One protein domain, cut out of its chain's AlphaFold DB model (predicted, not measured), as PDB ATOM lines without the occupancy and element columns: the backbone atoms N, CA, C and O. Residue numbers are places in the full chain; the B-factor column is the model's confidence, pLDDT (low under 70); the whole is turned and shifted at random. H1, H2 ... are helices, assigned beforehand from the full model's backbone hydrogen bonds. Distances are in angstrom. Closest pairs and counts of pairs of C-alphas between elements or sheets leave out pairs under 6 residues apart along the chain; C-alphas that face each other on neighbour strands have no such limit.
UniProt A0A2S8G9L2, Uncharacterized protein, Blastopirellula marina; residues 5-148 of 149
ATOM      1  N   GLN A   5     176.133 188.577 144.677       89.31
ATOM      2  CA  GLN A   5     175.246 187.912 145.623       89.31
ATOM      3  C   GLN A   5     174.011 188.769 145.874       89.31
ATOM      4  O   GLN A   5     174.126 189.987 145.998       89.31
ATOM      5  N   VAL A   6     172.848 188.137 146.038       88.44
ATOM      6  CA  VAL A   6     171.590 188.830 146.368       88.44
ATOM      7  C   VAL A   6     171.758 189.747 147.576       88.44
ATOM      8  O   VAL A   6     171.359 190.907 147.521       88.44
ATOM      9  N   ARG A   7     172.428 189.277 148.632       88.50
ATOM     10  CA  ARG A   7     172.761 190.100 149.803       88.50
ATOM     11  C   ARG A   7     173.511 191.382 149.423       88.50
ATOM     12  O   ARG A   7     173.173 192.453 149.916       88.50
ATOM     13  N   THR A   8     174.520 191.282 148.559       89.38
ATOM     14  CA  THR A   8     175.309 192.435 148.099       89.38
ATOM     15  C   THR A   8     174.449 193.410 147.307       89.38
ATOM     16  O   THR A   8     174.474 194.597 147.605       89.38
ATOM     17  N   ILE A   9     173.634 192.905 146.375       89.62
ATOM     18  CA  ILE A   9     172.731 193.722 145.551       89.62
ATOM     19  C   ILE A   9     171.781 194.528 146.440       89.62
ATOM     20  O   ILE A   9     171.617 195.732 146.254       89.62
ATOM     21  N   VAL A  10     171.171 193.872 147.430       87.25
ATOM     22  CA  VAL A  10     170.196 194.510 148.319       87.25
ATOM     23  C   VAL A  10     170.867 195.531 149.248       87.25
ATOM     24  O   VAL A  10     170.326 196.620 149.435       87.25
ATOM     25  N   HIS A  11     172.057 195.240 149.787       87.75
ATOM     26  CA  HIS A  11     172.810 196.228 150.574       87.75
ATOM     27  C   HIS A  11     173.242 197.435 149.742       87.75
ATOM     28  O   HIS A  11     173.150 198.568 150.215       87.75
ATOM     29  N   ASP A  12     173.710 197.213 148.515       89.88
ATOM     30  CA  ASP A  12     174.105 198.303 147.630       89.88
ATOM     31  C   ASP A  12     172.904 199.163 147.247       89.88
ATOM     32  O   ASP A  12     173.028 200.387 147.207       89.88
ATOM     33  N   LEU A  13     171.734 198.556 147.040       89.44
ATOM     34  CA  LEU A  13     170.502 199.292 146.796       89.44
ATOM     35  C   LEU A  13     170.086 200.141 148.008       89.44
ATOM     36  O   LEU A  13     169.809 201.328 147.852       89.44
ATOM     37  N   ALA A  14     170.111 199.570 149.215       88.25
ATOM     38  CA  ALA A  14     169.789 200.297 150.443       88.25
ATOM     39  C   ALA A  14     170.711 201.512 150.650       88.25
ATOM     40  O   ALA A  14     170.241 202.619 150.909       88.25
ATOM     41  N   ARG A  15     172.022 201.338 150.430       89.75
ATOM     42  CA  ARG A  15     172.993 202.445 150.482       89.75
ATOM     43  C   ARG A  15     172.702 203.530 149.451       89.75
ATOM     44  O   ARG A  15     172.861 204.709 149.748       89.75
ATOM     45  N   LYS A  16     172.293 203.148 148.240       92.38
ATOM     46  CA  LYS A  16     171.951 204.096 147.171       92.38
ATOM     47  C   LYS A  16     170.676 204.878 147.482       92.38
ATOM     48  O   LYS A  16     170.635 206.068 147.198       92.38
ATOM     49  N   HIS A  17     169.670 204.254 148.098       89.88
ATOM     50  CA  HIS A  17     168.480 204.957 148.592       89.88
ATOM     51  C   HIS A  17     168.838 205.994 149.658       89.88
ATOM     52  O   HIS A  17     168.414 207.148 149.554       89.88
ATOM     53  N   LEU A  18     169.680 205.624 150.628       89.56
ATOM     54  CA  LEU A  18     170.160 206.565 151.637       89.56
ATOM     55  C   LEU A  18     170.908 207.742 150.991       89.56
ATOM     56  O   LEU A  18     170.573 208.897 151.251       89.56
ATOM     57  N   ALA A  19     171.853 207.460 150.090       90.56
ATOM     58  CA  ALA A  19     172.601 208.492 149.371       90.56
ATOM     59  C   ALA A  19     171.681 209.424 148.560       90.56
ATOM     60  O   ALA A  19     171.863 210.641 148.575       90.56
ATOM     61  N   ALA A  20     170.648 208.882 147.905       90.31
ATOM     62  CA  ALA A  20     169.650 209.675 147.191       90.31
ATOM     63  C   ALA A  20     168.858 210.601 148.134       90.31
ATOM     64  O   ALA A  20     168.619 211.767 147.792       90.31
ATOM     65  N   SER A  21     168.490 210.119 149.329       89.62
ATOM     66  CA  SER A  21     167.836 210.947 150.350       89.62
ATOM     67  C   SER A  21     168.756 212.072 150.834       89.62
ATOM     68  O   SER A  21     168.376 213.248 150.816       89.62
ATOM     69  N   GLU A  22     170.001 211.742 151.182       89.69
ATOM     70  CA  GLU A  22     171.005 212.711 151.632       89.69
ATOM     71  C   GLU A  22     171.280 213.784 150.568       89.69
ATOM     72  O   GLU A  22     171.299 214.980 150.876       89.69
ATOM     73  N   ALA A  23     171.403 213.385 149.298       87.81
ATOM     74  CA  ALA A  23     171.602 214.294 148.172       87.81
ATOM     75  C   ALA A  23     170.454 215.305 148.006       87.81
ATOM     76  O   ALA A  23     170.671 216.403 147.484       87.81
ATOM     77  N   CYS A  24     169.246 214.953 148.444       86.81
ATOM     78  CA  CYS A  24     168.065 215.810 148.384       86.81
ATOM     79  C   CYS A  24     167.823 216.621 149.659       86.81
ATOM     80  O   CYS A  24     167.140 217.640 149.586       86.81
ATOM     81  N   ARG A  25     168.371 216.211 150.808       82.62
ATOM     82  CA  ARG A  25     168.224 216.907 152.103       82.62
ATOM     83  C   ARG A  25     169.449 217.741 152.507       82.62
ATOM     84  O   ARG A  25     169.371 218.511 153.462       82.62
ATOM     85  N   GLY A  26     170.577 217.601 151.805       75.75
ATOM     86  CA  GLY A  26     171.834 218.303 152.087       75.75
ATOM     87  C   GLY A  26     171.806 219.824 151.858       75.75
ATOM     88  O   GLY A  26     170.787 220.411 151.513       75.75
ATOM     89  N   GLN A  27     172.960 220.489 152.012       68.12
ATOM     90  CA  GLN A  27     173.079 221.960 151.895       68.12
ATOM     91  C   GLN A  27     172.653 222.535 150.534       68.12
ATOM     92  O   GLN A  27     172.235 223.688 150.469       68.12
ATOM     93  N   VAL A  28     172.766 221.745 149.464       73.19
ATOM     94  CA  VAL A  28     172.319 222.084 148.097       73.19
ATOM     95  C   VAL A  28     171.070 221.262 147.729       73.19
ATOM     96  O   VAL A  28     170.814 220.964 146.567       73.19
ATOM     97  N   GLY A  29     170.332 220.804 148.741       78.75
ATOM     98  CA  GLY A  29     169.144 219.973 148.612       78.75
ATOM     99  C   GLY A  29     167.901 220.759 148.200       78.75
ATOM    100  O   GLY A  29     167.951 221.927 147.818       78.75
ATOM    101  N   ILE A  30     166.758 220.096 148.286       81.31
ATOM    102  CA  ILE A  30     165.460 220.636 147.902       81.31
ATOM    103  C   ILE A  30     164.977 221.548 149.034       81.31
ATOM    104  O   ILE A  30     164.647 221.071 150.117       81.31
ATOM    105  N   ALA A  31     164.953 222.861 148.792       76.81
ATOM    106  CA  ALA A  31     164.598 223.852 149.812       76.81
ATOM    107  C   ALA A  31     163.140 223.712 150.285       76.81
ATOM    108  O   ALA A  31     162.861 223.759 151.483       76.81
ATOM    109  N   GLU A  32     162.218 223.493 149.345       79.75
ATOM    110  CA  GLU A  32     160.796 223.279 149.618       79.75
ATOM    111  C   GLU A  32     160.321 222.011 148.895       79.75
ATOM    112  O   GLU A  32     159.814 222.076 147.775       79.75
ATOM    113  N   PRO A  33     160.512 220.821 149.493       79.31
ATOM    114  CA  PRO A  33     160.087 219.584 148.862       79.31
ATOM    115  C   PRO A  33     158.562 219.510 148.858       79.31
ATOM    116  O   PRO A  33     157.925 219.705 149.904       79.31
ATOM    117  N   THR A  34     157.993 219.192 147.693       80.00
ATOM    118  CA  THR A  34     156.570 218.872 147.537       80.00
ATOM    119  C   THR A  34     156.201 217.649 148.380       80.00
ATOM    120  O   THR A  34     157.063 216.868 148.791       80.00
ATOM    121  N   SER A  35     154.913 217.451 148.648       81.25
ATOM    122  CA  SER A  35     154.388 216.304 149.402       81.25
ATOM    123  C   SER A  35     154.829 214.987 148.769       81.25
ATOM    124  O   SER A  35     155.237 214.069 149.476       81.25
ATOM    125  N   ARG A  36     154.828 214.926 147.431       80.75
ATOM    126  CA  ARG A  36     155.341 213.785 146.663       80.75
ATOM    127  C   ARG A  36     156.817 213.504 146.952       80.75
ATOM    128  O   ARG A  36     157.180 212.366 147.226       80.75
ATOM    129  N   VAL A  37     157.662 214.531 146.899       82.88
ATOM    130  CA  VAL A  37     159.101 214.395 147.163       82.88
ATOM    131  C   VAL A  37     159.350 213.980 148.610       82.88
ATOM    132  O   VAL A  37     160.182 213.115 148.853       82.88
ATOM    133  N   ARG A  38     158.611 214.538 149.576       84.75
ATOM    134  CA  ARG A  38     158.738 214.148 150.990       84.75
ATOM    135  C   ARG A  38     158.445 212.668 151.198       84.75
ATOM    136  O   ARG A  38     159.254 211.996 151.824       84.75
ATOM    137  N   LEU A  39     157.361 212.162 150.607       85.38
ATOM    138  CA  LEU A  39     157.008 210.743 150.685       85.38
ATOM    139  C   LEU A  39     158.111 209.833 150.127       85.38
ATOM    140  O   LEU A  39     158.377 208.790 150.711       85.38
ATOM    141  N   LEU A  40     158.772 210.228 149.034       83.75
ATOM    142  CA  LEU A  40     159.893 209.463 148.471       83.75
ATOM    143  C   LEU A  40     161.126 209.481 149.362       83.75
ATOM    144  O   LEU A  40     161.771 208.453 149.533       83.75
ATOM    145  N   LEU A  41     161.453 210.635 149.937       85.75
ATOM    146  CA  LEU A  41     162.591 210.745 150.843       85.75
ATOM    147  C   LEU A  41     162.365 209.923 152.117       85.75
ATOM    148  O   LEU A  41     163.272 209.228 152.560       85.75
ATOM    149  N   ASP A  42     161.151 209.965 152.669       86.00
ATOM    150  CA  ASP A  42     160.781 209.159 153.836       86.00
ATOM    151  C   ASP A  42     160.798 207.658 153.507       86.00
ATOM    152  O   ASP A  42     161.273 206.858 154.311       86.00
ATOM    153  N   HIS A  43     160.338 207.274 152.309       85.38
ATOM    154  CA  HIS A  43     160.443 205.901 151.802       85.38
ATOM    155  C   HIS A  43     161.896 205.437 151.719       85.38
ATOM    156  O   HIS A  43     162.228 204.383 152.247       85.38
ATOM    157  N   PHE A  44     162.785 206.226 151.119       85.00
ATOM    158  CA  PHE A  44     164.190 205.849 150.964       85.00
ATOM    159  C   PHE A  44     164.926 205.687 152.294       85.00
ATOM    160  O   PHE A  44     165.748 204.782 152.427       85.00
ATOM    161  N   GLU A  45     164.602 206.507 153.291       82.88
ATOM    162  CA  GLU A  45     165.149 206.353 154.643       82.88
ATOM    163  C   GLU A  45     164.578 205.133 155.366       82.88
ATOM    164  O   GLU A  45     165.320 204.380 155.999       82.88
ATOM    165  N   ALA A  46     163.269 204.901 155.252       83.69
ATOM    166  CA  ALA A  46     162.631 203.725 155.836       83.69
ATOM    167  C   ALA A  46     163.114 202.427 155.173       83.69
ATOM    168  O   ALA A  46     163.291 201.419 155.854       83.69
ATOM    169  N   PHE A  47     163.384 202.459 153.867       80.06
ATOM    170  CA  PHE A  47     163.798 201.301 153.085       80.06
ATOM    171  C   PHE A  47     165.074 200.672 153.633       80.06
ATOM    172  O   PHE A  47     165.128 199.454 153.764       80.06
ATOM    173  N   GLU A  48     166.086 201.468 153.991       71.69
ATOM    174  CA  GLU A  48     167.316 200.927 154.579       71.69
ATOM    175  C   GLU A  48     167.022 200.189 155.890       71.69
ATOM    176  O   GLU A  48     167.459 199.050 156.059       71.69
ATOM    177  N   VAL A  49     166.249 200.800 156.792       75.81
ATOM    178  CA  VAL A  49     165.900 200.214 158.096       75.81
ATOM    179  C   VAL A  49     165.087 198.932 157.922       75.81
ATOM    180  O   VAL A  49     165.369 197.922 158.575       75.81
ATOM    181  N   ASP A  50     164.112 198.948 157.018       75.81
ATOM    182  CA  ASP A  50     163.235 197.816 156.735       75.81
ATOM    183  C   ASP A  50     163.997 196.664 156.080       75.81
ATOM    184  O   ASP A  50     163.816 195.501 156.446       75.81
ATOM    185  N   VAL A  51     164.877 196.975 155.129       72.75
ATOM    186  CA  VAL A  51     165.720 195.993 154.451       72.75
ATOM    187  C   VAL A  51     166.737 195.400 155.415       72.75
ATOM    188  O   VAL A  51     166.839 194.179 155.483       72.75
ATOM    189  N   TYR A  52     167.447 196.209 156.204       68.88
ATOM    190  CA  TYR A  52     168.387 195.694 157.201       68.88
ATOM    191  C   TYR A  52     167.694 194.805 158.232       68.88
ATOM    192  O   TYR A  52     168.190 193.721 158.538       68.88
ATOM    193  N   SER A  53     166.522 195.218 158.721       69.62
ATOM    194  CA  SER A  53     165.746 194.421 159.675       69.62
ATOM    195  C   SER A  53     165.326 193.078 159.073       69.62
ATOM    196  O   SER A  53     165.482 192.042 159.717       69.62
ATOM    197  N   LYS A  54     164.866 193.062 157.815       68.19
ATOM    198  CA  LYS A  54     164.490 191.827 157.104       68.19
ATOM    199  C   LYS A  54     165.690 190.934 156.771       68.19
ATOM    200  O   LYS A  54     165.573 189.716 156.836       68.19
ATOM    201  N   LEU A  55     166.839 191.517 156.424       68.12
ATOM    202  CA  LEU A  55     168.046 190.777 156.044       68.12
ATOM    203  C   LEU A  55     168.808 190.183 157.237       68.12
ATOM    204  O   LEU A  55     169.369 189.095 157.106       68.12
ATOM    205  N   GLU A  56     168.893 190.901 158.361       65.62
ATOM    206  CA  GLU A  56     169.732 190.496 159.498       65.62
ATOM    207  C   GLU A  56     168.966 189.818 160.635       65.62
ATOM    208  O   GLU A  56     169.541 188.969 161.317       65.62
ATOM    209  N   LEU A  57     167.700 190.177 160.865       57.72
ATOM    210  CA  LEU A  57     166.966 189.727 162.054       57.72
ATOM    211  C   LEU A  57     165.935 188.637 161.762       57.72
ATOM    212  O   LEU A  57     165.590 187.889 162.676       57.72
ATOM    213  N   ASP A  58     165.462 188.512 160.520       57.19
ATOM    214  CA  ASP A  58     164.312 187.669 160.198       57.19
ATOM    215  C   ASP A  58     164.632 186.576 159.162       57.19
ATOM    216  O   ASP A  58     164.192 186.602 158.009       57.19
ATOM    217  N   HIS A  59     165.390 185.567 159.606       53.16
ATOM    218  CA  HIS A  59     165.670 184.346 158.838       53.16
ATOM    219  C   HIS A  59     164.416 183.513 158.516       53.16
ATOM    220  O   HIS A  59     164.490 182.624 157.664       53.16
ATOM    221  N   GLU A  60     163.287 183.761 159.192       56.16
ATOM    222  CA  GLU A  60     162.008 183.122 158.865       56.16
ATOM    223  C   GLU A  60     161.350 183.789 157.647       56.16
ATOM    224  O   GLU A  60     160.703 183.102 156.857       56.16
ATOM    225  N   SER A  61     161.562 185.096 157.450       63.62
ATOM    226  CA  SER A  61     161.005 185.850 156.320       63.62
ATOM    227  C   SER A  61     161.774 185.681 155.003       63.62
ATOM    228  O   SER A  61     161.152 185.586 153.944       63.62
ATOM    229  N   ILE A  62     163.114 185.611 155.045       68.81
ATOM    230  CA  ILE A  62     163.959 185.414 153.857       68.81
ATOM    231  C   ILE A  62     164.959 184.280 154.126       68.81
ATOM    232  O   ILE A  62     165.911 184.458 154.892       68.81
ATOM    233  N   PRO A  63     164.802 183.113 153.473       77.94
ATOM    234  CA  PRO A  63     165.761 182.022 153.590       77.94
ATOM    235  C   PRO A  63     167.179 182.465 153.200       77.94
ATOM    236  O   PRO A  63     167.375 183.031 152.123       77.94
ATOM    237  N   ASN A  64     168.188 182.135 154.017       79.75
ATOM    238  CA  ASN A  64     169.602 182.445 153.727       79.75
ATOM    239  C   ASN A  64     170.054 181.945 152.342       79.75
ATOM    240  O   ASN A  64     170.879 182.586 151.698       79.75
ATOM    241  N   GLU A  65     169.467 180.848 151.855       82.44
ATOM    242  CA  GLU A  65     169.698 180.306 150.509       82.44
ATOM    243  C   GLU A  65     169.418 181.328 149.391       82.44
ATOM    244  O   GLU A  65     170.096 181.313 148.368       82.44
ATOM    245  N   ILE A  66     168.439 182.223 149.580       84.69
ATOM    246  CA  ILE A  66     168.123 183.300 148.632       84.69
ATOM    247  C   ILE A  66     169.200 184.384 148.700       84.69
ATOM    248  O   ILE A  66     169.681 184.831 147.664       84.69
ATOM    249  N   LEU A  67     169.612 184.783 149.906       83.06
ATOM    250  CA  LEU A  67     170.585 185.861 150.119       83.06
ATOM    251  C   LEU A  67     171.996 185.506 149.641       83.06
ATOM    252  O   LEU A  67     172.733 186.378 149.178       83.06
ATOM    253  N   GLU A  68     172.372 184.235 149.753       86.88
ATOM    254  CA  GLU A  68     173.669 183.715 149.309       86.88
ATOM    255  C   GLU A  68     173.691 183.335 147.821       86.88
ATOM    256  O   GLU A  68     174.755 183.013 147.279       86.88
ATOM    257  N   ALA A  69     172.538 183.389 147.147       87.56
ATOM    258  CA  ALA A  69     172.441 183.089 145.731       87.56
ATOM    259  C   ALA A  69     173.192 184.123 144.885       87.56
ATOM    260  O   ALA A  69     173.216 185.319 145.184       87.56
ATOM    261  N   TRP A  70     173.784 183.641 143.795       89.94
ATOM    262  CA  TRP A  70     174.548 184.453 142.855       89.94
ATOM    263  C   TRP A  70     173.723 184.756 141.610       89.94
ATOM    264  O   TRP A  70     173.174 183.846 140.984       89.94
ATOM    265  N   ILE A  71     173.696 186.024 141.217       88.44
ATOM    266  CA  ILE A  71     173.031 186.510 140.011       88.44
ATOM    267  C   ILE A  71     174.093 186.878 138.980       88.44
ATOM    268  O   ILE A  71     175.073 187.548 139.291       88.44
ATOM    269  N   GLN A  72     173.913 186.397 137.749       83.06
ATOM    270  CA  GLN A  72     174.890 186.543 136.663       83.06
ATOM    271  C   GLN A  72     174.879 187.928 136.001       83.06
ATOM    272  O   GLN A  72     175.856 188.311 135.357       83.06
ATOM    273  N   TYR A  73     173.764 188.649 136.091       84.69
ATOM    274  CA  TYR A  73     173.618 189.969 135.502       84.69
ATOM    275  C   TYR A  73     172.781 190.856 136.415       84.69
ATOM    276  O   TYR A  73     171.608 190.586 136.661       84.69
ATOM    277  N   VAL A  74     173.411 191.916 136.909       86.00
ATOM    278  CA  VAL A  74     172.782 192.943 137.732       86.00
ATOM    279  C   VAL A  74     173.019 194.269 137.018       86.00
ATOM    280  O   VAL A  74     174.167 194.716 136.945       86.00
ATOM    281  N   PRO A  75     171.986 194.897 136.434       88.25
ATOM    282  CA  PRO A  75     172.142 196.174 135.754       88.25
ATOM    283  C   PRO A  75     172.205 197.310 136.784       88.25
ATOM    284  O   PRO A  75     171.291 198.121 136.873       88.25
ATOM    285  N   MET A  76     173.279 197.357 137.580       89.62
ATOM    286  CA  MET A  76     173.491 198.390 138.604       89.62
ATOM    287  C   MET A  76     174.019 199.705 138.004       89.62
ATOM    288  O   MET A  76     173.757 200.776 138.544       89.62
ATOM    289  N   GLU A  77     174.707 199.652 136.857       90.94
ATOM    290  CA  GLU A  77     175.298 200.838 136.210       90.94
ATOM    291  C   GLU A  77     174.287 201.969 135.920       90.94
ATOM    292  O   GLU A  77     174.618 203.125 136.186       90.94
ATOM    293  N   PRO A  78     173.058 201.702 135.423       92.88
ATOM    294  CA  PRO A  78     172.037 202.738 135.267       92.88
ATOM    295  C   PRO A  78     171.630 203.379 136.597       92.88
ATOM    296  O   PRO A  78     171.436 204.589 136.650       92.88
ATOM    297  N   VAL A  79     171.547 202.595 137.678       93.06
ATOM    298  CA  VAL A  79     171.219 203.110 139.016       93.06
ATOM    299  C   VAL A  79     172.350 204.000 139.535       93.06
ATOM    300  O   VAL A  79     172.091 205.086 140.051       93.06
ATOM    301  N   ASP A  80     173.607 203.583 139.354       93.38
ATOM    302  CA  ASP A  80     174.777 204.401 139.692       93.38
ATOM    303  C   ASP A  80     174.800 205.716 138.898       93.38
ATOM    304  O   ASP A  80     175.150 206.765 139.440       93.38
ATOM    305  N   ALA A  81     174.440 205.676 137.612       93.94
ATOM    306  CA  ALA A  81     174.363 206.864 136.769       93.94
ATOM    307  C   ALA A  81     173.260 207.819 137.246       93.94
ATOM    308  O   ALA A  81     173.544 208.995 137.469       93.94
ATOM    309  N   ALA A  82     172.052 207.306 137.492       93.12
ATOM    310  CA  ALA A  82     170.929 208.098 137.987       93.12
ATOM    311  C   ALA A  82     171.229 208.734 139.355       93.12
ATOM    312  O   ALA A  82     170.916 209.902 139.579       93.12
ATOM    313  N   LEU A  83     171.903 208.008 140.257       94.38
ATOM    314  CA  LEU A  83     172.333 208.563 141.541       94.38
ATOM    315  C   LEU A  83     173.338 209.705 141.354       94.38
ATOM    316  O   LEU A  83     173.183 210.764 141.957       94.38
ATOM    317  N   ARG A  84     174.343 209.536 140.487       93.94
ATOM    318  CA  ARG A  84     175.312 210.608 140.202       93.94
ATOM    319  C   ARG A  84     174.643 211.830 139.584       93.94
ATOM    320  O   ARG A  84     175.018 212.954 139.912       93.94
ATOM    321  N   GLU A  85     173.688 211.638 138.682       93.69
ATOM    322  CA  GLU A  85     172.929 212.744 138.092       93.69
ATOM    323  C   GLU A  85     172.119 213.481 139.165       93.69
ATOM    324  O   GLU A  85     172.180 214.709 139.231       93.69
ATOM    325  N   LEU A  86     171.479 212.755 140.086       92.50
ATOM    326  CA  LEU A  86     170.772 213.320 141.237       92.50
ATOM    327  C   LEU A  86     171.690 214.099 142.195       92.50
ATOM    328  O   LEU A  86     171.338 215.191 142.657       92.50
ATOM    329  N   GLU A  87     172.864 213.554 142.512       91.81
ATOM    330  CA  GLU A  87     173.849 214.190 143.392       91.81
ATOM    331  C   GLU A  87     174.315 215.534 142.825       91.81
ATOM    332  O   GLU A  87     174.345 216.530 143.552       91.81
ATOM    333  N   ASN A  88     174.601 215.568 141.520       91.62
ATOM    334  CA  ASN A  88     175.115 216.743 140.814       91.62
ATOM    335  C   ASN A  88     174.021 217.691 140.293       91.62
ATOM    336  O   ASN A  88     174.338 218.761 139.773       91.62
ATOM    337  N   ALA A  89     172.746 217.317 140.410       89.62
ATOM    338  CA  ALA A  89     171.634 218.144 139.970       89.62
ATOM    339  C   ALA A  89     171.508 219.428 140.793       89.62
ATOM    340  O   ALA A  89     171.684 219.442 142.014       89.62
ATOM    341  N   GLU A  90     171.116 220.507 140.118       88.31
ATOM    342  CA  GLU A  90     170.698 221.741 140.779       88.31
ATOM    343  C   GLU A  90     169.437 221.506 141.635       88.31
ATOM    344  O   GLU A  90     168.621 220.647 141.279       88.31
ATOM    345  N   PRO A  91     169.230 222.276 142.723       85.75
ATOM    346  CA  PRO A  91     168.100 222.102 143.641       85.75
ATOM    347  C   PRO A  91     166.737 221.969 142.954       85.75
ATOM    348  O   PRO A  91     165.961 221.080 143.300       85.75
ATOM    349  N   ASP A  92     166.480 222.790 141.935       85.12
ATOM    350  CA  ASP A  92     165.209 222.808 141.199       85.12
ATOM    351  C   ASP A  92     164.995 221.543 140.349       85.12
ATOM    352  O   ASP A  92     163.864 221.146 140.068       85.12
ATOM    353  N   ASN A  93     166.083 220.874 139.960       87.69
ATOM    354  CA  ASN A  93     166.061 219.655 139.153       87.69
ATOM    355  C   ASN A  93     166.075 218.375 140.002       87.69
ATOM    356  O   ASN A  93     165.657 217.323 139.510       87.69
ATOM    357  N   LYS A  94     166.505 218.444 141.270       88.31
ATOM    358  CA  LYS A  94     166.564 217.292 142.186       88.31
ATOM    359  C   LYS A  94     165.234 216.538 142.333       88.31
ATOM    360  O   LYS A  94     165.283 215.316 142.267       88.31
ATOM    361  N   PRO A  95     164.049 217.179 142.441       87.38
ATOM    362  CA  PRO A  95     162.774 216.460 142.465       87.38
ATOM    363  C   PRO A  95     162.568 215.531 141.264       87.38
ATOM    364  O   PRO A  95     162.157 214.387 141.434       87.38
ATOM    365  N   ARG A  96     162.875 216.006 140.050       87.88
ATOM    366  CA  ARG A  96     162.749 215.208 138.821       87.88
ATOM    367  C   ARG A  96     163.766 214.070 138.803       87.88
ATOM    368  O   ARG A  96     163.410 212.940 138.501       87.88
ATOM    369  N   GLN A  97     165.010 214.364 139.166       90.81
ATOM    370  CA  GLN A  97     166.085 213.371 139.197       90.81
ATOM    371  C   GLN A  97     165.850 212.287 140.259       90.81
ATOM    372  O   GLN A  97     166.170 211.125 140.040       90.81
ATOM    373  N   LEU A  98     165.224 212.637 141.386       89.25
ATOM    374  CA  LEU A  98     164.870 211.690 142.443       89.25
ATOM    375  C   LEU A  98     163.847 210.660 141.949       89.25
ATOM    376  O   LEU A  98     163.904 209.487 142.309       89.25
ATOM    377  N   LEU A  99     162.923 211.104 141.099       88.38
ATOM    378  CA  LEU A  99     161.930 210.248 140.460       88.38
ATOM    379  C   LEU A  99     162.550 209.340 139.408       88.38
ATOM    380  O   LEU A  99     162.282 208.144 139.415       88.38
ATOM    381  N   GLU A 100     163.413 209.890 138.558       90.81
ATOM    382  CA  GLU A 100     164.151 209.112 137.559       90.81
ATOM    383  C   GLU A 100     165.022 208.037 138.227       90.81
ATOM    384  O   GLU A 100     165.060 206.893 137.774       90.81
ATOM    385  N   PHE A 101     165.649 208.359 139.361       92.94
ATOM    386  CA  PHE A 101     166.367 207.387 140.181       92.94
ATOM    387  C   PHE A 101     165.448 206.263 140.690       92.94
ATOM    388  O   PHE A 101     165.766 205.088 140.506       92.94
ATOM    389  N   HIS A 102     164.289 206.600 141.266       90.38
ATOM    390  CA  HIS A 102     163.316 205.609 141.741       90.38
ATOM    391  C   HIS A 102     162.807 204.686 140.616       90.38
ATOM    392  O   HIS A 102     162.726 203.464 140.784       90.38
ATOM    393  N   GLU A 103     162.495 205.250 139.448       90.75
ATOM    394  CA  GLU A 103     162.073 204.490 138.269       90.75
ATOM    395  C   GLU A 103     163.184 203.546 137.791       90.75
ATOM    396  O   GLU A 103     162.929 202.372 137.515       90.75
ATOM    397  N   THR A 104     164.432 204.021 137.779       92.94
ATOM    398  CA  THR A 104     165.603 203.223 137.387       92.94
ATOM    399  C   THR A 104     165.836 202.048 138.340       92.94
ATOM    400  O   THR A 104     166.105 200.933 137.890       92.94
ATOM    401  N   VAL A 105     165.678 202.261 139.650       91.88
ATOM    402  CA  VAL A 105     165.718 201.186 140.657       91.88
ATOM    403  C   VAL A 105     164.633 200.147 140.387       91.88
ATOM    404  O   VAL A 105     164.919 198.950 140.339       91.88
ATOM    405  N   THR A 106     163.397 200.597 140.179       90.62
ATOM    406  CA  THR A 106     162.259 199.703 139.927       90.62
ATOM    407  C   THR A 106     162.511 198.852 138.680       90.62
ATOM    408  O   THR A 106     162.363 197.632 138.715       90.62
ATOM    409  N   GLN A 107     162.999 199.468 137.602       92.25
ATOM    410  CA  GLN A 107     163.310 198.775 136.354       92.25
ATOM    411  C   GLN A 107     164.478 197.785 136.490       92.25
ATOM    412  O   GLN A 107     164.466 196.716 135.869       92.25
ATOM    413  N   MET A 108     165.481 198.097 137.320       93.31
ATOM    414  CA  MET A 108     166.549 197.153 137.658       93.31
ATOM    415  C   MET A 108     165.972 195.910 138.353       93.31
ATOM    416  O   MET A 108     166.289 194.790 137.950       93.31
ATOM    417  N   LEU A 109     165.107 196.086 139.357       90.69
ATOM    418  CA  LEU A 109     164.488 194.980 140.100       90.69
ATOM    419  C   LEU A 109     163.585 194.109 139.205       90.69
ATOM    420  O   LEU A 109     163.653 192.876 139.266       90.69
ATOM    421  N   GLU A 110     162.816 194.727 138.307       90.62
ATOM    422  CA  GLU A 110     162.030 194.028 137.279       90.62
ATOM    423  C   GLU A 110     162.922 193.209 136.342       90.62
ATOM    424  O   GLU A 110     162.635 192.052 136.033       90.62
ATOM    425  N   THR A 111     164.049 193.783 135.921       90.50
ATOM    426  CA  THR A 111     164.998 193.099 135.038       90.50
ATOM    427  C   THR A 111     165.618 191.885 135.726       90.50
ATOM    428  O   THR A 111     165.748 190.831 135.104       90.50
ATOM    429  N   ILE A 112     165.978 192.006 137.006       88.56
ATOM    430  CA  ILE A 112     166.545 190.896 137.777       88.56
ATOM    431  C   ILE A 112     165.504 189.788 137.965       88.56
ATOM    432  O   ILE A 112     165.801 188.630 137.675       88.56
ATOM    433  N   SER A 113     164.279 190.122 138.389       88.38
ATOM    434  CA  SER A 113     163.226 189.115 138.593       88.38
ATOM    435  C   SER A 113     162.914 188.339 137.308       88.38
ATOM    436  O   SER A 113     162.831 187.115 137.342       88.38
ATOM    437  N   ALA A 114     162.871 189.009 136.152       87.19
ATOM    438  CA  ALA A 114     162.615 188.370 134.859       87.19
ATOM    439  C   ALA A 114     163.748 187.447 134.362       87.19
ATOM    440  O   ALA A 114     163.510 186.575 133.524       87.19
ATOM    441  N   GLN A 115     164.985 187.648 134.821       86.75
ATOM    442  CA  GLN A 115     166.152 186.891 134.353       86.75
ATOM    443  C   GLN A 115     166.499 185.695 135.239       86.75
ATOM    444  O   GLN A 115     167.156 184.754 134.783       86.75
ATOM    445  N   VAL A 116     166.088 185.716 136.507       86.75
ATOM    446  CA  VAL A 116     166.420 184.647 137.445       86.75
ATOM    447  C   VAL A 116     165.503 183.443 137.232       86.75
ATOM    448  O   VAL A 116     164.285 183.541 137.220       86.75
ATOM    449  N   SER A 117     166.106 182.262 137.092       82.12
ATOM    450  CA  SER A 117     165.380 181.010 136.824       82.12
ATOM    451  C   SER A 117     164.785 180.362 138.080       82.12
ATOM    452  O   SER A 117     163.967 179.452 137.983       82.12
ATOM    453  N   SER A 118     165.245 180.780 139.261       86.94
ATOM    454  CA  SER A 118     164.752 180.295 140.550       86.94
ATOM    455  C   SER A 118     163.498 181.064 140.946       86.94
ATOM    456  O   SER A 118     163.576 182.266 141.189       86.94
ATOM    457  N   GLU A 119     162.373 180.360 141.069       86.62
ATOM    458  CA  GLU A 119     161.073 180.922 141.465       86.62
ATOM    459  C   GLU A 119     161.171 181.708 142.777       86.62
ATOM    460  O   GLU A 119     160.809 182.876 142.815       86.62
ATOM    461  N   LYS A 120     161.810 181.141 143.807       85.31
ATOM    462  CA  LYS A 120     161.991 181.809 145.108       85.31
ATOM    463  C   LYS A 120     162.760 183.131 145.015       85.31
ATOM    464  O   LYS A 120     162.454 184.082 145.724       85.31
ATOM    465  N   ILE A 121     163.797 183.185 144.175       85.06
ATOM    466  CA  ILE A 121     164.600 184.406 144.009       85.06
ATOM    467  C   ILE A 121     163.815 185.418 143.166       85.06
ATOM    468  O   ILE A 121     163.801 186.598 143.498       85.06
ATOM    469  N   SER A 122     163.123 184.962 142.120       86.94
ATOM    470  CA  SER A 122     162.228 185.804 141.323       86.94
ATOM    471  C   SER A 122     161.140 186.445 142.191       86.94
ATOM    472  O   SER A 122     160.979 187.659 142.149       86.94
ATOM    473  N   GLU A 123     160.447 185.661 143.021       86.88
ATOM    474  CA  GLU A 123     159.432 186.138 143.972       86.88
ATOM    475  C   GLU A 123     160.010 187.160 144.956       86.88
ATOM    476  O   GLU A 123     159.385 188.184 145.231       86.88
ATOM    477  N   PHE A 124     161.232 186.931 145.445       86.44
ATOM    478  CA  PHE A 124     161.915 187.881 146.317       86.44
ATOM    479  C   PHE A 124     162.134 189.239 145.627       86.44
ATOM    480  O   PHE A 124     161.709 190.268 146.155       86.44
ATOM    481  N   PHE A 125     162.719 189.267 144.425       87.38
ATOM    482  CA  PHE A 125     162.908 190.521 143.680       87.38
ATOM    483  C   PHE A 125     161.587 191.155 143.231       87.38
ATOM    484  O   PHE A 125     161.477 192.381 143.184       87.38
ATOM    485  N   GLN A 126     160.562 190.348 142.960       86.44
ATOM    486  CA  GLN A 126     159.222 190.841 142.673       86.44
ATOM    487  C   GLN A 126     158.605 191.520 143.901       86.44
ATOM    488  O   GLN A 126     158.038 192.599 143.765       86.44
ATOM    489  N   SER A 127     158.789 190.975 145.106       85.50
ATOM    490  CA  SER A 127     158.311 191.616 146.337       85.50
ATOM    491  C   SER A 127     158.970 192.982 146.583       85.50
ATOM    492  O   SER A 127     158.299 193.927 146.998       85.50
ATOM    493  N   LEU A 128     160.264 193.119 146.260       84.06
ATOM    494  CA  LEU A 128     160.969 194.405 146.304       84.06
ATOM    495  C   LEU A 128     160.432 195.373 145.244       84.06
ATOM    496  O   LEU A 128     160.186 196.538 145.540       84.06
ATOM    497  N   THR A 129     160.186 194.878 144.030       87.06
ATOM    498  CA  THR A 129     159.578 195.662 142.946       87.06
ATOM    499  C   THR A 129     158.195 196.180 143.344       87.06
ATOM    500  O   THR A 129     157.885 197.352 143.151       87.06
ATOM    501  N   GLU A 130     157.352 195.329 143.929       84.69
ATOM    502  CA  GLU A 130     156.007 195.695 144.376       84.69
ATOM    503  C   GLU A 130     156.035 196.747 145.484       84.69
ATOM    504  O   GLU A 130     155.187 197.645 145.489       84.69
ATOM    505  N   LEU A 131     157.015 196.661 146.388       82.44
ATOM    506  CA  LEU A 131     157.256 197.661 147.421       82.44
ATOM    507  C   LEU A 131     157.555 199.017 146.767       82.44
ATOM    508  O   LEU A 131     156.800 199.963 147.000       82.44
ATOM    509  N   GLU A 132     158.542 199.090 145.873       83.06
ATOM    510  CA  GLU A 132     158.893 200.314 145.139       83.06
ATOM    511  C   GLU A 132     157.703 200.879 144.339       83.06
ATOM    512  O   GLU A 132     157.328 202.048 144.472       83.06
ATOM    513  N   GLN A 133     157.005 200.037 143.575       81.88
ATOM    514  CA  GLN A 133     155.839 200.460 142.797       81.88
ATOM    515  C   GLN A 133     154.670 200.931 143.678       81.88
ATOM    516  O   GLN A 133     153.882 201.793 143.269       81.88
ATOM    517  N   SER A 134     154.505 200.369 144.880       80.06
ATOM    518  CA  SER A 134     153.469 200.815 145.817       80.06
ATOM    519  C   SER A 134     153.703 202.256 146.264       80.06
ATOM    520  O   SER A 134     152.740 203.023 146.360       80.06
ATOM    521  N   PHE A 135     154.965 202.653 146.440       75.69
ATOM    522  CA  PHE A 135     155.341 204.023 146.757       75.69
ATOM    523  C   PHE A 135     155.169 204.953 145.562       75.69
ATOM    524  O   PHE A 135     154.582 206.024 145.722       75.69
ATOM    525  N   SER A 136     155.528 204.516 144.352       75.12
ATOM    526  CA  SER A 136     155.201 205.244 143.117       75.12
ATOM    527  C   SER A 136     153.702 205.573 143.011       75.12
ATOM    528  O   SER A 136     153.327 206.704 142.690       75.12
ATOM    529  N   ARG A 137     152.814 204.628 143.360       74.75
ATOM    530  CA  ARG A 137     151.356 204.863 143.376       74.75
ATOM    531  C   ARG A 137     150.924 205.868 144.446       74.75
ATOM    532  O   ARG A 137     150.094 206.729 144.163       74.75
ATOM    533  N   GLN A 138     151.480 205.789 145.656       73.19
ATOM    534  CA  GLN A 138     151.194 206.758 146.725       73.19
ATOM    535  C   GLN A 138     151.648 208.174 146.342       73.19
ATOM    536  O   GLN A 138     150.934 209.149 146.577       73.19
ATOM    537  N   CYS A 139     152.791 208.274 145.666       70.19
ATOM    538  CA  CYS A 139     153.338 209.516 145.133       70.19
ATOM    539  C   CYS A 139     152.455 210.134 144.044       70.19
ATOM    540  O   CYS A 139     152.241 211.347 144.049       70.19
ATOM    541  N   ALA A 140     151.903 209.315 143.144       69.00
ATOM    542  CA  ALA A 140     150.969 209.775 142.117       69.00
ATOM    543  C   ALA A 140     149.680 210.356 142.730       69.00
ATOM    544  O   ALA A 140     149.212 211.409 142.303       69.00
ATOM    545  N   VAL A 141     149.142 209.721 143.779       69.31
ATOM    546  CA  VAL A 141     147.967 210.232 144.510       69.31
ATOM    547  C   VAL A 141     148.275 211.549 145.229       69.31
ATOM    548  O   VAL A 141     147.424 212.436 145.270       69.31
ATOM    549  N   ALA A 142     149.477 211.691 145.795       62.66
ATOM    550  CA  ALA A 142     149.906 212.939 146.420       62.66
ATOM    551  C   ALA A 142     150.003 214.083 145.396       62.66
ATOM    552  O   ALA A 142     149.528 215.176 145.682       62.66
ATOM    553  N   GLN A 143     150.518 213.811 144.192       62.22
ATOM    554  CA  GLN A 143     150.582 214.788 143.101       62.22
ATOM    555  C   GLN A 143     149.193 215.264 142.653       62.22
ATOM    556  O   GLN A 143     148.978 216.463 142.518       62.22
ATOM    557  N   SER A 144     148.224 214.356 142.488       62.22
ATOM    558  CA  SER A 144     146.863 214.746 142.077       62.22
ATOM    559  C   SER A 144     146.187 215.706 143.064       62.22
ATOM    560  O   SER A 144     145.315 216.465 142.668       62.22
ATOM    561  N   ARG A 145     146.586 215.685 144.341       59.59
ATOM    562  CA  ARG A 145     146.080 216.607 145.370       59.59
ATOM    563  C   ARG A 145     146.801 217.952 145.387       59.59
ATOM    564  O   ARG A 145     146.250 218.908 145.916       59.59
ATOM    565  N   GLU A 146     148.019 218.019 144.859       58.00
ATOM    566  CA  GLU A 146     148.775 219.267 144.706       58.00
ATOM    567  C   GLU A 146     148.298 220.052 143.481       58.00
ATOM    568  O   GLU A 146     148.196 221.269 143.557       58.00
ATOM    569  N   ASP A 147     147.921 219.360 142.402       59.53
ATOM    570  CA  ASP A 147     147.378 219.976 141.182       59.53
ATOM    571  C   ASP A 147     145.944 220.543 141.361       59.53
ATOM    572  O   ASP A 147     145.442 221.255 140.490       59.53
ATOM    573  N   GLU A 148     145.265 220.226 142.472       53.94
ATOM    574  CA  GLU A 148     143.909 220.701 142.809       53.94
ATOM    575  C   GLU A 148     143.883 222.003 143.646       53.94
ATOM    576  O   GLU A 148     142.796 222.539 143.890       53.94
TER     577      GLU A 148
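What this domain is: This is residues 5 to 148 of the 149 residues of an uncharacterized protein of Blastopirellula marina (UniProt A0A2S8G9L2). What shape do these atoms make? Four long helices, H1, H2, H6 and H5, make a ring; H4 packs on H1 and H5, and short H3 lies at one end. The five longer helices are an up-and-down bundle, each running against the one before. What is it built of? The printed part has 144 residues, six named helices in the order H1 to H6 and no named strand: all helix. It is compact, with a radius of gyration of the C-alphas of 15.6 A, and only just elongated, spanning 45 by 29 by 27 A.

How they stand to each other: What is the hub? H1, residues 6 to 25, touches four helices. It forms a hairpin with H2, residues 35 to 56, at a shallow tilt of 31 degrees; their closest C-alphas, Ala 14 and Glu 48, are 4.9 A apart. With residues 6 to 7 alone it only just touches H3, residues 64 to 67, with 3 pairs of C-alphas within 8 A, the closest Arg 7 and Leu 67 at 4.8 A. What follows? H4, residues 77 to 88, and H5, residues 94 to 115, form a hairpin, closest C-alphas Ala 82 and Phe 101, 5.1 A. H5 forms another with H6, residues 119 to 146, closest C-alphas Ser 113 and Ser 122, 4.4 A. What of the backbones? Every O i to N i+4 pair is within hydrogen-bond range in H1, H4, H5 and H6, and 16 of 18 in H2; H3 is too short for one.

Where its parts are: Where does H1 begin? C-alpha 6 is at (171.590, 188.830, 146.368); H1 is 28.9 A long. How long are the others? H2 is 31.7 A, with a kink of 26 degrees near residue 45, H3 5.1 A, H4 16.6 A, H5 31.4 A and H6 40.4 A, ending at C-alpha 146 (148.775, 219.267, 144.706).

The domain as a whole: How large is it? The two C-alphas farthest apart, of Glu 65 and Glu 148, are 48.5 A apart; the printed part has no cut and no long link. Where is confidence low? The pLDDT is under 70 at residue 27, residues 52 to 62 and residues 140 to 148.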